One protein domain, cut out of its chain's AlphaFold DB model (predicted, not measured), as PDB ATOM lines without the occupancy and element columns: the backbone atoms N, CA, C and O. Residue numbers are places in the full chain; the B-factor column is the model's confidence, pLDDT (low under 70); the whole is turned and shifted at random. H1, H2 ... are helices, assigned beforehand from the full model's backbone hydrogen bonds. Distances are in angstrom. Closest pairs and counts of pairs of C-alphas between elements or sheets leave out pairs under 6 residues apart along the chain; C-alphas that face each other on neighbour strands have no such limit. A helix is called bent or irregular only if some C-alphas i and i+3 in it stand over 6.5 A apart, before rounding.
ATOM      1  N   PRO A   2       5.718  -8.648  56.705       85.69
ATOM      2  CA  PRO A   2       4.320  -8.234  56.600       85.69
ATOM      3  C   PRO A   2       3.608  -9.064  55.525       85.69
ATOM      4  O   PRO A   2       4.222  -9.412  54.511       85.69
ATOM      5  N   LEU A   3       2.343  -9.408  55.767       94.81
ATOM      6  CA  LEU A   3       1.506 -10.063  54.763       94.81
ATOM      7  C   LEU A   3       1.214  -9.078  53.620       94.81
ATOM      8  O   LEU A   3       1.037  -7.883  53.876       94.81
ATOM      9  N   PRO A   4       1.187  -9.539  52.358       95.12
ATOM     10  CA  PRO A   4       0.816  -8.679  51.245       95.12
ATOM     11  C   PRO A   4      -0.660  -8.274  51.350       95.12
ATOM     12  O   PRO A   4      -1.498  -9.064  51.786       95.12
ATOM     13  N   LYS A   5      -0.986  -7.058  50.897       95.88
ATOM     14  CA  LYS A   5      -2.384  -6.648  50.707       95.88
ATOM     15  C   LYS A   5      -3.053  -7.521  49.644       95.88
ATOM     16  O   LYS A   5      -2.391  -7.980  48.710       95.88
ATOM     17  N   LEU A   6      -4.370  -7.694  49.755       97.75
ATOM     18  CA  LEU A   6      -5.159  -8.390  48.739       97.75
ATOM     19  C   LEU A   6      -5.059  -7.633  47.397       97.75
ATOM     20  O   LEU A   6      -5.413  -6.450  47.352       97.75
ATOM     21  N   PRO A   7      -4.589  -8.263  46.306       97.81
ATOM     22  CA  PRO A   7      -4.484  -7.592  45.017       97.81
ATOM     23  C   PRO A   7      -5.867  -7.335  44.412       97.81
ATOM     24  O   PRO A   7      -6.832  -8.043  44.702       97.81
ATOM     25  N   VAL A   8      -5.950  -6.335  43.535       98.44
ATOM     26  CA  VAL A   8      -7.102  -6.141  42.648       98.44
ATOM     27  C   VAL A   8      -6.750  -6.784  41.305       98.44
ATOM     28  O   VAL A   8      -5.782  -6.345  40.681       98.44
ATOM     29  N   PRO A   9      -7.458  -7.835  40.861       98.44
ATOM     30  CA  PRO A   9      -7.166  -8.476  39.586       98.44
ATOM     31  C   PRO A   9      -7.513  -7.558  38.411       98.44
ATOM     32  O   PRO A   9      -8.381  -6.688  38.505       98.44
ATOM     33  N   GLU A  10      -6.859  -7.782  37.273       98.38
ATOM     34  CA  GLU A  10      -7.152  -7.049  36.044       98.38
ATOM     35  C   GLU A  10      -8.602  -7.271  35.596       98.38
ATOM     36  O   GLU A  10      -9.099  -8.403  35.557       98.38
ATOM     37  N   LEU A  11      -9.272  -6.182  35.210       98.44
ATOM     38  CA  LEU A  11     -10.684  -6.193  34.817       98.44
ATOM     39  C   LEU A  11     -10.950  -7.179  33.670       98.44
ATOM     40  O   LEU A  11     -11.852  -8.012  33.742       98.44
ATOM     41  N   HIS A  12     -10.125  -7.113  32.624       97.88
ATOM     42  CA  HIS A  12     -10.246  -7.973  31.448       97.88
ATOM     43  C   HIS A  12     -10.031  -9.451  31.791       97.88
ATOM     44  O   HIS A  12     -10.767 -10.303  31.299       97.88
ATOM     45  N   ALA A  13      -9.059  -9.755  32.659       98.44
ATOM     46  CA  ALA A  13      -8.795 -11.123  33.095       98.44
ATOM     47  C   ALA A  13      -9.983 -11.679  33.895       98.44
ATOM     48  O   ALA A  13     -10.466 -12.770  33.600       98.44
ATOM     49  N   THR A  14     -10.512 -10.886  34.833       98.62
ATOM     50  CA  THR A  14     -11.694 -11.239  35.631       98.62
ATOM     51  C   THR A  14     -12.901 -11.539  34.743       98.62
ATOM     52  O   THR A  14     -13.547 -12.572  34.904       98.62
ATOM     53  N   LEU A  15     -13.189 -10.677  33.764       98.56
ATOM     54  CA  LEU A  15     -14.356 -10.832  32.892       98.56
ATOM     55  C   LEU A  15     -14.203 -11.961  31.864       98.56
ATOM     56  O   LEU A  15     -15.188 -12.620  31.532       98.56
ATOM     57  N   ALA A  16     -12.982 -12.242  31.402       98.44
ATOM     58  CA  ALA A  16     -12.707 -13.412  30.571       98.44
ATOM     59  C   ALA A  16     -12.950 -14.718  31.344       98.44
ATOM     60  O   ALA A  16     -13.607 -15.630  30.836       98.44
ATOM     61  N   THR A  17     -12.475 -14.799  32.592       98.69
ATOM     62  CA  THR A  17     -12.749 -15.942  33.473       98.69
ATOM     63  C   THR A  17     -14.239 -16.057  33.791       98.69
ATOM     64  O   THR A  17     -14.781 -17.157  33.712       98.69
ATOM     65  N   TYR A  18     -14.917 -14.942  34.078       98.69
ATOM     66  CA  TYR A  18     -16.364 -14.905  34.301       98.69
ATOM     67  C   TYR A  18     -17.139 -15.512  33.126       98.69
ATOM     68  O   TYR A  18     -17.932 -16.427  33.334       98.69
ATOM     69  N   LEU A  19     -16.867 -15.082  31.889       98.69
ATOM     70  CA  LEU A  19     -17.549 -15.626  30.711       98.69
ATOM     71  C   LEU A  19     -17.315 -17.135  30.554       98.69
ATOM     72  O   LEU A  19     -18.271 -17.866  30.316       98.69
ATOM     73  N   LYS A  20     -16.083 -17.613  30.772       98.50
ATOM     74  CA  LYS A  20     -15.761 -19.050  30.723       98.50
ATOM     75  C   LYS A  20     -16.545 -19.870  31.758       98.50
ATOM     76  O   LYS A  20     -16.890 -21.016  31.491       98.50
ATOM     77  N   LEU A  21     -16.789 -19.311  32.944       98.38
ATOM     78  CA  LEU A  21     -17.531 -19.983  34.017       98.38
ATOM     79  C   LEU A  21     -19.049 -19.938  33.805       98.38
ATOM     80  O   LEU A  21     -19.742 -20.859  34.226       98.38
ATOM     81  N   VAL A  22     -19.562 -18.891  33.154       98.25
ATOM     82  CA  VAL A  22     -20.997 -18.737  32.874       98.25
ATOM     83  C   VAL A  22     -21.452 -19.583  31.689       98.25
ATOM     84  O   VAL A  22     -22.542 -20.144  31.744       98.25
ATOM     85  N   GLU A  23     -20.636 -19.698  30.639       98.25
ATOM     86  CA  GLU A  23     -20.963 -20.437  29.411       98.25
ATOM     87  C   GLU A  23     -21.582 -21.833  29.647       98.25
ATOM     88  O   GLU A  23     -22.641 -22.093  29.078       98.25
ATOM     89  N   PRO A  24     -21.035 -22.715  30.513       98.38
ATOM     90  CA  PRO A  24     -21.591 -24.058  30.698       98.38
ATOM     91  C   PRO A  24     -22.869 -24.118  31.551       98.38
ATOM     92  O   PRO A  24     -23.479 -25.182  31.632       98.38
ATOM     93  N   VAL A  25     -23.267 -23.031  32.223       98.19
ATOM     94  CA  VAL A  25     -24.405 -23.026  33.167       98.19
ATOM     95  C   VAL A  25     -25.623 -22.252  32.653       98.19
ATOM     96  O   VAL A  25     -26.636 -22.160  33.349       98.19
ATOM     97  N   VAL A  26     -25.559 -21.705  31.435       98.25
ATOM     98  CA  VAL A  26     -26.659 -20.957  30.804       98.25
ATOM     99  C   VAL A  26     -26.903 -21.420  29.365       98.25
ATOM    100  O   VAL A  26     -26.071 -22.083  28.760       98.25
ATOM    101  N   SER A  27     -28.059 -21.067  28.794       98.56
ATOM    102  CA  SER A  27     -28.330 -21.314  27.373       98.56
ATOM    103  C   SER A  27     -27.475 -20.424  26.466       98.56
ATOM    104  O   SER A  27     -27.090 -19.319  26.855       98.56
ATOM    105  N   GLU A  28     -27.257 -20.855  25.222       98.31
ATOM    106  CA  GLU A  28     -26.504 -20.094  24.213       98.31
ATOM    107  C   GLU A  28     -27.037 -18.664  24.029       98.31
ATOM    108  O   GLU A  28     -26.265 -17.708  24.004       98.31
ATOM    109  N   GLU A  29     -28.362 -18.493  23.980       98.44
ATOM    110  CA  GLU A  29     -29.014 -17.181  23.874       98.44
ATOM    111  C   GLU A  29     -28.660 -16.264  25.061       98.44
ATOM    112  O   GLU A  29     -28.281 -15.101  24.885       98.44
ATOM    113  N   ARG A  30     -28.729 -16.792  26.291       98.38
ATOM    114  CA  ARG A  30     -28.386 -16.039  27.508       98.38
ATOM    115  C   ARG A  30     -26.896 -15.730  27.573       98.38
ATOM    116  O   ARG A  30     -26.521 -14.635  28.001       98.38
ATOM    117  N   PHE A  31     -26.053 -16.658  27.130       98.69
ATOM    118  CA  PHE A  31     -24.618 -16.435  27.046       98.69
ATOM    119  C   PHE A  31     -24.281 -15.338  26.034       98.69
ATOM    120  O   PHE A  31     -23.520 -14.427  26.357       98.69
ATOM    121  N   ALA A  32     -24.906 -15.349  24.852       98.62
ATOM    122  CA  ALA A  32     -24.728 -14.311  23.840       98.62
ATOM    123  C   ALA A  32     -25.096 -12.919  24.380       98.62
ATOM    124  O   ALA A  32     -24.327 -11.967  24.219       98.62
ATOM    125  N   ASN A  33     -26.220 -12.801  25.099       98.62
ATOM    126  CA  ASN A  33     -26.587 -11.545  25.757       98.62
ATOM    127  C   ASN A  33     -25.586 -11.146  26.859       98.62
ATOM    128  O   ASN A  33     -25.187  -9.986  26.930       98.62
ATOM    129  N   THR A  34     -25.133 -12.095  27.683       98.56
ATOM    130  CA  THR A  34     -24.126 -11.843  28.731       98.56
ATOM    131  C   THR A  34     -22.823 -11.324  28.128       98.56
ATOM    132  O   THR A  34     -22.276 -10.323  28.588       98.56
ATOM    133  N   LYS A  35     -22.353 -11.946  27.044       98.56
ATOM    134  CA  LYS A  35     -21.154 -11.527  26.314       98.56
ATOM    135  C   LYS A  35     -21.290 -10.106  25.773       98.56
ATOM    136  O   LYS A  35     -20.353  -9.324  25.917       98.56
ATOM    137  N   ARG A  36     -22.454  -9.746  25.219       98.62
ATOM    138  CA  ARG A  36     -22.747  -8.374  24.773       98.62
ATOM    139  C   ARG A  36     -22.661  -7.372  25.931       98.62
ATOM    140  O   ARG A  36     -22.016  -6.341  25.784       98.62
ATOM    141  N   ILE A  37     -23.259  -7.686  27.085       98.62
ATOM    142  CA  ILE A  37     -23.216  -6.823  28.282       98.62
ATOM    143  C   ILE A  37     -21.776  -6.647  28.780       98.62
ATOM    144  O   ILE A  37     -21.354  -5.531  29.068       98.62
ATOM    145  N   VAL A  38     -20.993  -7.727  28.839       98.44
ATOM    146  CA  VAL A  38     -19.578  -7.670  29.239       98.44
ATOM    147  C   VAL A  38     -18.759  -6.807  28.275       98.44
ATOM    148  O   VAL A  38     -17.936  -6.011  28.719       98.44
ATOM    149  N   GLN A  39     -18.999  -6.915  26.964       98.00
ATOM    150  CA  GLN A  39     -18.338  -6.076  25.955       98.00
ATOM    151  C   GLN A  39     -18.696  -4.591  26.092       98.00
ATOM    152  O   GLN A  39     -17.837  -3.738  25.878       98.00
ATOM    153  N   GLU A  40     -19.941  -4.276  26.445       98.31
ATOM    154  CA  GLU A  40     -20.387  -2.908  26.726       98.31
ATOM    155  C   GLU A  40     -19.730  -2.357  28.003       98.31
ATOM    156  O   GLU A  40     -19.215  -1.239  28.020       98.31
ATOM    157  N   PHE A  41     -19.657  -3.174  29.056       98.56
ATOM    158  CA  PHE A  41     -19.011  -2.819  30.321       98.56
ATOM    159  C   PHE A  41     -17.505  -2.544  30.168       98.56
ATOM    160  O   PHE A  41     -16.962  -1.691  30.875       98.56
ATOM    161  N   LEU A  42     -16.855  -3.236  29.223       97.75
ATOM    162  CA  LEU A  42     -15.435  -3.119  28.875       97.75
ATOM    163  C   LEU A  42     -15.103  -2.010  27.868       97.75
ATOM    164  O   LEU A  42     -13.933  -1.861  27.520       97.75
ATOM    165  N   GLN A  43     -16.082  -1.250  27.366       97.62
ATOM    166  CA  GLN A  43     -15.780  -0.186  26.405       97.62
ATOM    167  C   GLN A  43     -14.772   0.820  26.988       97.62
ATOM    168  O   GLN A  43     -14.866   1.146  28.175       97.62
ATOM    169  N   PRO A  44     -13.842   1.360  26.176       96.62
ATOM    170  CA  PRO A  44     -12.921   2.401  26.625       96.62
ATOM    171  C   PRO A  44     -13.674   3.604  27.208       96.62
ATOM    172  O   PRO A  44     -14.595   4.134  26.585       96.62
ATOM    173  N   GLY A  45     -13.318   4.036  28.420       95.19
ATOM    174  CA  GLY A  45     -14.049   5.084  29.146       95.19
ATOM    175  C   GLY A  45     -15.429   4.663  29.682       95.19
ATOM    176  O   GLY A  45     -16.161   5.498  30.229       95.19
ATOM    177  N   GLY A  46     -15.778   3.383  29.547       95.62
ATOM    178  CA  GLY A  46     -17.010   2.769  30.022       95.62
ATOM    179  C   GLY A  46     -17.068   2.610  31.541       95.62
ATOM    180  O   GLY A  46     -16.192   3.048  32.293       95.62
ATOM    181  N   VAL A  47     -18.150   1.994  32.016       98.19
ATOM    182  CA  VAL A  47     -18.417   1.844  33.455       98.19
ATOM    183  C   VAL A  47     -17.379   0.941  34.125       98.19
ATOM    184  O   VAL A  47     -16.908   1.277  35.212       98.19
ATOM    185  N   GLY A  48     -16.960  -0.146  33.470       98.50
ATOM    186  CA  GLY A  48     -15.995  -1.089  34.034       98.50
ATOM    187  C   GLY A  48     -14.649  -0.450  34.357       98.50
ATOM    188  O   GLY A  48     -14.147  -0.620  35.465       98.50
ATOM    189  N   GLU A  49     -14.091   0.360  33.453       98.19
ATOM    190  CA  GLU A  49     -12.826   1.062  33.711       98.19
ATOM    191  C   GLU A  49     -12.934   2.075  34.859       98.19
ATOM    192  O   GLU A  49     -11.988   2.240  35.632       98.19
ATOM    193  N   LYS A  50     -14.078   2.764  34.990       98.50
ATOM    194  CA  LYS A  50     -14.314   3.719  36.085       98.50
ATOM    195  C   LYS A  50     -14.364   3.005  37.433       98.50
ATOM    196  O   LYS A  50     -13.692   3.440  38.367       98.50
ATOM    197  N   LEU A  51     -15.103   1.898  37.514       98.69
ATOM    198  CA  LEU A  51     -15.205   1.089  38.730       98.69
ATOM    199  C   LEU A  51     -13.866   0.430  39.084       98.69
ATOM    200  O   LEU A  51     -13.463   0.477  40.241       98.69
ATOM    201  N   GLN A  52     -13.127  -0.096  38.102       98.62
ATOM    202  CA  GLN A  52     -11.796  -0.669  38.326       98.62
ATOM    203  C   GLN A  52     -10.830   0.367  38.916       98.62
ATOM    204  O   GLN A  52     -10.118   0.070  39.872       98.62
ATOM    205  N   LYS A  53     -10.823   1.601  38.390       98.44
ATOM    206  CA  LYS A  53     -10.003   2.693  38.944       98.44
ATOM    207  C   LYS A  53     -10.379   2.985  40.396       98.44
ATOM    208  O   LYS A  53      -9.496   3.055  41.243       98.44
ATOM    209  N   GLN A  54     -11.672   3.099  40.700       98.38
ATOM    210  CA  GLN A  54     -12.145   3.317  42.072       98.38
ATOM    211  C   GLN A  54     -11.767   2.166  43.013       98.38
ATOM    212  O   GLN A  54     -11.368   2.414  44.150       98.38
ATOM    213  N   LEU A  55     -11.842   0.922  42.539       98.50
ATOM    214  CA  LEU A  55     -11.460  -0.263  43.303       98.50
ATOM    215  C   LEU A  55      -9.960  -0.275  43.618       98.50
ATOM    216  O   LEU A  55      -9.573  -0.507  44.762       98.50
ATOM    217  N   VAL A  56      -9.120   0.048  42.632       98.50
ATOM    218  CA  VAL A  56      -7.668   0.184  42.814       98.50
ATOM    219  C   VAL A  56      -7.336   1.297  43.811       98.50
ATOM    220  O   VAL A  56      -6.501   1.085  44.689       98.50
ATOM    221  N   GLU A  57      -7.994   2.457  43.738       98.19
ATOM    222  CA  GLU A  57      -7.794   3.521  44.732       98.19
ATOM    223  C   GLU A  57      -8.262   3.099  46.134       98.19
ATOM    224  O   GLU A  57      -7.557   3.332  47.116       98.19
ATOM    225  N   THR A  58      -9.392   2.398  46.238       97.81
ATOM    226  CA  THR A  58      -9.900   1.859  47.514       97.81
ATOM    227  C   THR A  58      -8.926   0.843  48.123       97.81
ATOM    228  O   THR A  58      -8.689   0.840  49.330       97.81
ATOM    229  N   ALA A  59      -8.289   0.010  47.297       97.69
ATOM    230  CA  ALA A  59      -7.296  -0.959  47.754       97.69
ATOM    231  C   ALA A  59      -6.004  -0.328  48.287       97.69
ATOM    232  O   ALA A  59      -5.311  -0.937  49.107       97.69
ATOM    233  N   LYS A  60      -5.684   0.908  47.889       96.69
ATOM    234  CA  LYS A  60      -4.549   1.640  48.469       96.69
ATOM    235  C   LYS A  60      -4.835   2.066  49.906       96.69
ATOM    236  O   LYS A  60      -3.931   1.983  50.739       96.69
ATOM    237  N   THR A  61      -6.067   2.483  50.198       95.81
ATOM    238  CA  THR A  61      -6.448   3.062  51.497       95.81
ATOM    239  C   THR A  61      -6.843   2.022  52.541       95.81
ATOM    240  O   THR A  61      -6.657   2.272  53.728       95.81
ATOM    241  N   LYS A  62      -7.326   0.843  52.129       95.75
ATOM    242  CA  LYS A  62      -7.707  -0.253  53.037       95.75
ATOM    243  C   LYS A  62      -6.585  -1.278  53.236       95.75
ATOM    244  O   LYS A  62      -5.711  -1.434  52.380       95.75
ATOM    245  N   GLU A  63      -6.599  -1.997  54.360       95.69
ATOM    246  CA  GLU A  63      -5.733  -3.174  54.569       95.69
ATOM    247  C   GLU A  63      -6.167  -4.340  53.673       95.69
ATOM    248  O   GLU A  63      -5.345  -4.966  53.003       95.69
ATOM    249  N   ASN A  64      -7.479  -4.559  53.595       97.50
ATOM    250  CA  ASN A  64      -8.132  -5.458  52.660       97.50
ATOM    251  C   ASN A  64      -9.356  -4.739  52.076       97.50
ATOM    252  O   ASN A  64     -10.220  -4.262  52.810       97.50
ATOM    253  N   TRP A  65      -9.411  -4.615  50.750       97.75
ATOM    254  CA  TRP A  65     -10.441  -3.822  50.081       97.75
ATOM    255  C   TRP A  65     -11.825  -4.473  50.083       97.75
ATOM    256  O   TRP A  65     -12.809  -3.750  49.945       97.75
ATOM    257  N   VAL A  66     -11.905  -5.798  50.256       98.12
ATOM    258  CA  VAL A  66     -13.162  -6.554  50.142       98.12
ATOM    259  C   VAL A  66     -13.759  -6.953  51.487       98.12
ATOM    260  O   VAL A  66     -14.920  -7.331  51.515       98.12
ATOM    261  N   SER A  67     -13.008  -6.884  52.593       97.62
ATOM    262  CA  SER A  67     -13.428  -7.460  53.883       97.62
ATOM    263  C   SER A  67     -14.820  -7.019  54.337       97.62
ATOM    264  O   SER A  67     -15.642  -7.883  54.624       97.62
ATOM    265  N   ASP A  68     -15.104  -5.714  54.342       96.94
ATOM    266  CA  ASP A  68     -16.414  -5.200  54.772       96.94
ATOM    267  C   ASP A  68     -17.531  -5.663  53.824       96.94
ATOM    268  O   ASP A  68     -18.559  -6.165  54.260       96.94
ATOM    269  N   TRP A  69     -17.297  -5.560  52.510       97.88
ATOM    270  CA  TRP A  69     -18.275  -5.957  51.495       97.88
ATOM    271  C   TRP A  69     -18.575  -7.449  51.541       97.88
ATOM    272  O   TRP A  69     -19.728  -7.844  51.437       97.88
ATOM    273  N   TRP A  70     -17.545  -8.277  51.701       98.31
ATOM    274  CA  TRP A  70     -17.697  -9.722  51.787       98.31
ATOM    275  C   TRP A  70     -18.406 -10.132  53.073       98.31
ATOM    276  O   TRP A  70     -19.242 -11.027  53.037       98.31
ATOM    277  N   LEU A  71     -18.109  -9.479  54.199       98.50
ATOM    278  CA  LEU A  71     -18.773  -9.760  55.470       98.50
ATOM    279  C   LEU A  71     -20.272  -9.435  55.404       98.50
ATOM    280  O   LEU A  71     -21.094 -10.241  55.850       98.50
ATOM    281  N   ASP A  72     -20.620  -8.296  54.803       98.44
ATOM    282  CA  ASP A  72     -22.007  -7.891  54.585       98.44
ATOM    283  C   ASP A  72     -22.735  -8.836  53.620       98.44
ATOM    284  O   ASP A  72     -23.773  -9.394  53.976       98.44
ATOM    285  N   ASP A  73     -22.178  -9.050  52.425       98.31
ATOM    286  CA  ASP A  73     -22.790  -9.851  51.356       98.31
ATOM    287  C   ASP A  73     -22.938 -11.330  51.742       98.31
ATOM    288  O   ASP A  73     -23.995 -11.928  51.545       98.31
ATOM    289  N   MET A  74     -21.900 -11.918  52.348       98.12
ATOM    290  CA  MET A  74     -21.888 -13.341  52.690       98.12
ATOM    291  C   MET A  74     -22.702 -13.658  53.953       98.12
ATOM    292  O   MET A  74     -23.282 -14.743  54.043       98.12
ATOM    293  N   TYR A  75     -22.751 -12.743  54.935       98.06
ATOM    294  CA  TYR A  75     -23.351 -13.021  56.248       98.06
ATOM    295  C   TYR A  75     -24.353 -11.968  56.711       98.06
ATOM    296  O   TYR A  75     -25.511 -12.309  56.938       98.06
ATOM    297  N   LEU A  76     -23.933 -10.714  56.905       98.25
ATOM    298  CA  LEU A  76     -24.716  -9.765  57.714       98.25
ATOM    299  C   LEU A  76     -26.019  -9.313  57.042       98.25
ATOM    300  O   LEU A  76     -26.969  -8.955  57.738       98.25
ATOM    301  N   LEU A  77     -26.086  -9.361  55.711       98.19
ATOM    302  CA  LEU A  77     -27.289  -9.029  54.945       98.19
ATOM    303  C   LEU A  77     -28.149 -10.255  54.604       98.19
ATOM    304  O   LEU A  77     -29.254 -10.100  54.076       98.19
ATOM    305  N   ASN A  78     -27.688 -11.468  54.921       98.06
ATOM    306  CA  ASN A  78     -28.464 -12.679  54.698       98.06
ATOM    307  C   ASN A  78     -29.575 -12.802  55.754       98.06
ATOM    308  O   ASN A  78     -29.319 -12.930  56.947       98.06
ATOM    309  N   GLN A  79     -30.831 -12.784  55.299       98.19
ATOM    310  CA  GLN A  79     -32.010 -12.825  56.173       98.19
ATOM    311  C   GLN A  79     -32.470 -14.247  56.522       98.19
ATOM    312  O   GLN A  79     -33.448 -14.416  57.255       98.19
ATOM    313  N   LEU A  80     -31.814 -15.281  55.987       98.50
ATOM    314  CA  LEU A  80     -32.143 -16.656  56.336       98.50
ATOM    315  C   LEU A  80     -31.792 -16.937  57.808       98.50
ATOM    316  O   LEU A  80     -30.787 -16.437  58.314       98.50
ATOM    317  N   PRO A  81     -32.578 -17.773  58.510       98.38
ATOM    318  CA  PRO A  81     -32.240 -18.191  59.865       98.38
ATOM    319  C   PRO A  81     -30.845 -18.819  59.932       98.38
ATOM    320  O   PRO A  81     -30.504 -19.652  59.096       98.38
ATOM    321  N   LEU A  82     -30.064 -18.486  60.961       98.44
ATOM    322  CA  LEU A  82     -28.706 -19.020  61.118       98.44
ATOM    323  C   LEU A  82     -28.628 -20.560  61.174       98.44
ATOM    324  O   LEU A  82     -27.724 -21.116  60.543       98.44
ATOM    325  N   PRO A  83     -29.521 -21.278  61.894       98.19
ATOM    326  CA  PRO A  83     -29.487 -22.737  61.919       98.19
ATOM    327  C   PRO A  83     -29.686 -23.315  60.519       98.19
ATOM    328  O   PRO A  83     -30.571 -22.871  59.792       98.19
ATOM    329  N   VAL A  84     -28.894 -24.332  60.169       96.75
ATOM    330  CA  VAL A  84     -28.881 -25.014  58.859       96.75
ATOM    331  C   VAL A  84     -28.366 -24.150  57.701       96.75
ATOM    332  O   VAL A  84     -27.570 -24.644  56.909       96.75
ATOM    333  N   ASN A  85     -28.771 -22.882  57.597       98.00
ATOM    334  CA  ASN A  85     -28.453 -22.047  56.433       98.00
ATOM    335  C   ASN A  85     -27.080 -21.364  56.515       98.00
ATOM    336  O   ASN A  85     -26.508 -21.064  55.472       98.00
ATOM    337  N   SER A  86     -26.564 -21.091  57.722       98.06
ATOM    338  CA  SER A  86     -25.296 -20.365  57.894       98.06
ATOM    339  C   SER A  86     -24.348 -21.029  58.888       98.06
ATOM    340  O   SER A  86     -23.197 -21.282  58.545       98.06
ATOM    341  N   ASN A  87     -24.819 -21.361  60.095       98.25
ATOM    342  CA  ASN A  87     -23.959 -21.913  61.141       98.25
ATOM    343  C   ASN A  87     -23.555 -23.362  60.806       98.25
ATOM    344  O   ASN A  87     -24.420 -24.245  60.855       98.25
ATOM    345  N   PRO A  88     -22.269 -23.649  60.519       97.81
ATOM    346  CA  PRO A  88     -21.817 -25.021  60.332       97.81
ATOM    347  C   PRO A  88     -21.837 -25.772  61.671       97.81
ATOM    348  O   PRO A  88     -21.508 -25.218  62.720       97.81
ATOM    349  N   GLY A  89     -22.215 -27.051  61.635       96.31
ATOM    350  CA  GLY A  89     -22.184 -27.938  62.799       96.31
ATOM    351  C   GLY A  89     -20.917 -28.791  62.836       96.31
ATOM    352  O   GLY A  89     -20.468 -29.279  61.800       96.31
TER     353      GLY A  89
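This is residues 2 to 89 of the 123 residues of the protein "Carn_acyltransf domain-containing protein" of Macrostomum lignano (UniProt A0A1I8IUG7). The model is an open arch: a hairpin of two side-by-side helices, H1 and H2, makes one leg, H3 spans the top, and H4 followed by the short H5 makes the other leg, with an empty gap between the legs. Before H1, residues 2 to 10 form an extended stretch that runs beside H3 towards the top of the hairpin. The printed part has 88 residues with five named helices, in the order H1 H2 H3 H4 H5, and no named strand; the class is all helix. The whole is loose, with a radius of gyration of the C-alphas of 16.9 A, and the C-alphas span 42 by 37 by 22 A along their three main axes.

H1, residues 11 to 25, and H2, residues 28 to 41, form a helical hairpin. They touch, and the closest C-alphas are those of Glu 23 and Phe 31, 5.9 A apart. They run opposite ways at a shallow tilt of 12 degrees. H3, residues 47 to 61, only just touches H1, with 3 pairs of C-alphas within 8 A. H1 touches H3 with residue 11 alone and H3 touches H1 with residues 48 to 52 alone; the closest C-alphas are those of Leu 11 and Gln 52, 6.6 A apart. H1 and H3 run opposite ways at a steep tilt of 63 degrees. H2 and H3 are close but not clearly touching, with the C-alphas of Phe 41 and Gly 48 the closest at 5.1 A. H4, residues 67 to 76, touches no helix, and H3 and H4 are apart. H5, residues 82 to 85, also touches no helix, and residues 79 to 85 stand free. Every O i to N i+4 pair is within hydrogen-bond range in H2 and H4, against 9 of 11 in H1 and 10 of 11 in H3; H5 is too short for such a pair, and its one O i to N i+3 pair is not within range.

H1 begins at C-alpha 11, (-10.684, -6.193, 34.817), and measures 21.8 A from first to last C-alpha. It is only just irregular: C-alphas 21 and 24 are 6.6 A apart. H2 measures 19.8 A and H3 21.7 A, H3 ending at C-alpha 61, (-6.448, 3.062, 51.497). H4 measures 12.1 A and is also only just irregular, with C-alphas 73 and 76 6.6 A apart. H5 has four residues and ends at C-alpha 85, (-28.453, -22.047, 56.433).

The two C-alphas farthest apart are those of Pro 44 and Gly 89, 48.1 A. The printed part has no cut, and the four links between its helices are tight. The mean pLDDT of the printed part is 97.8, and no printed residue is under 70.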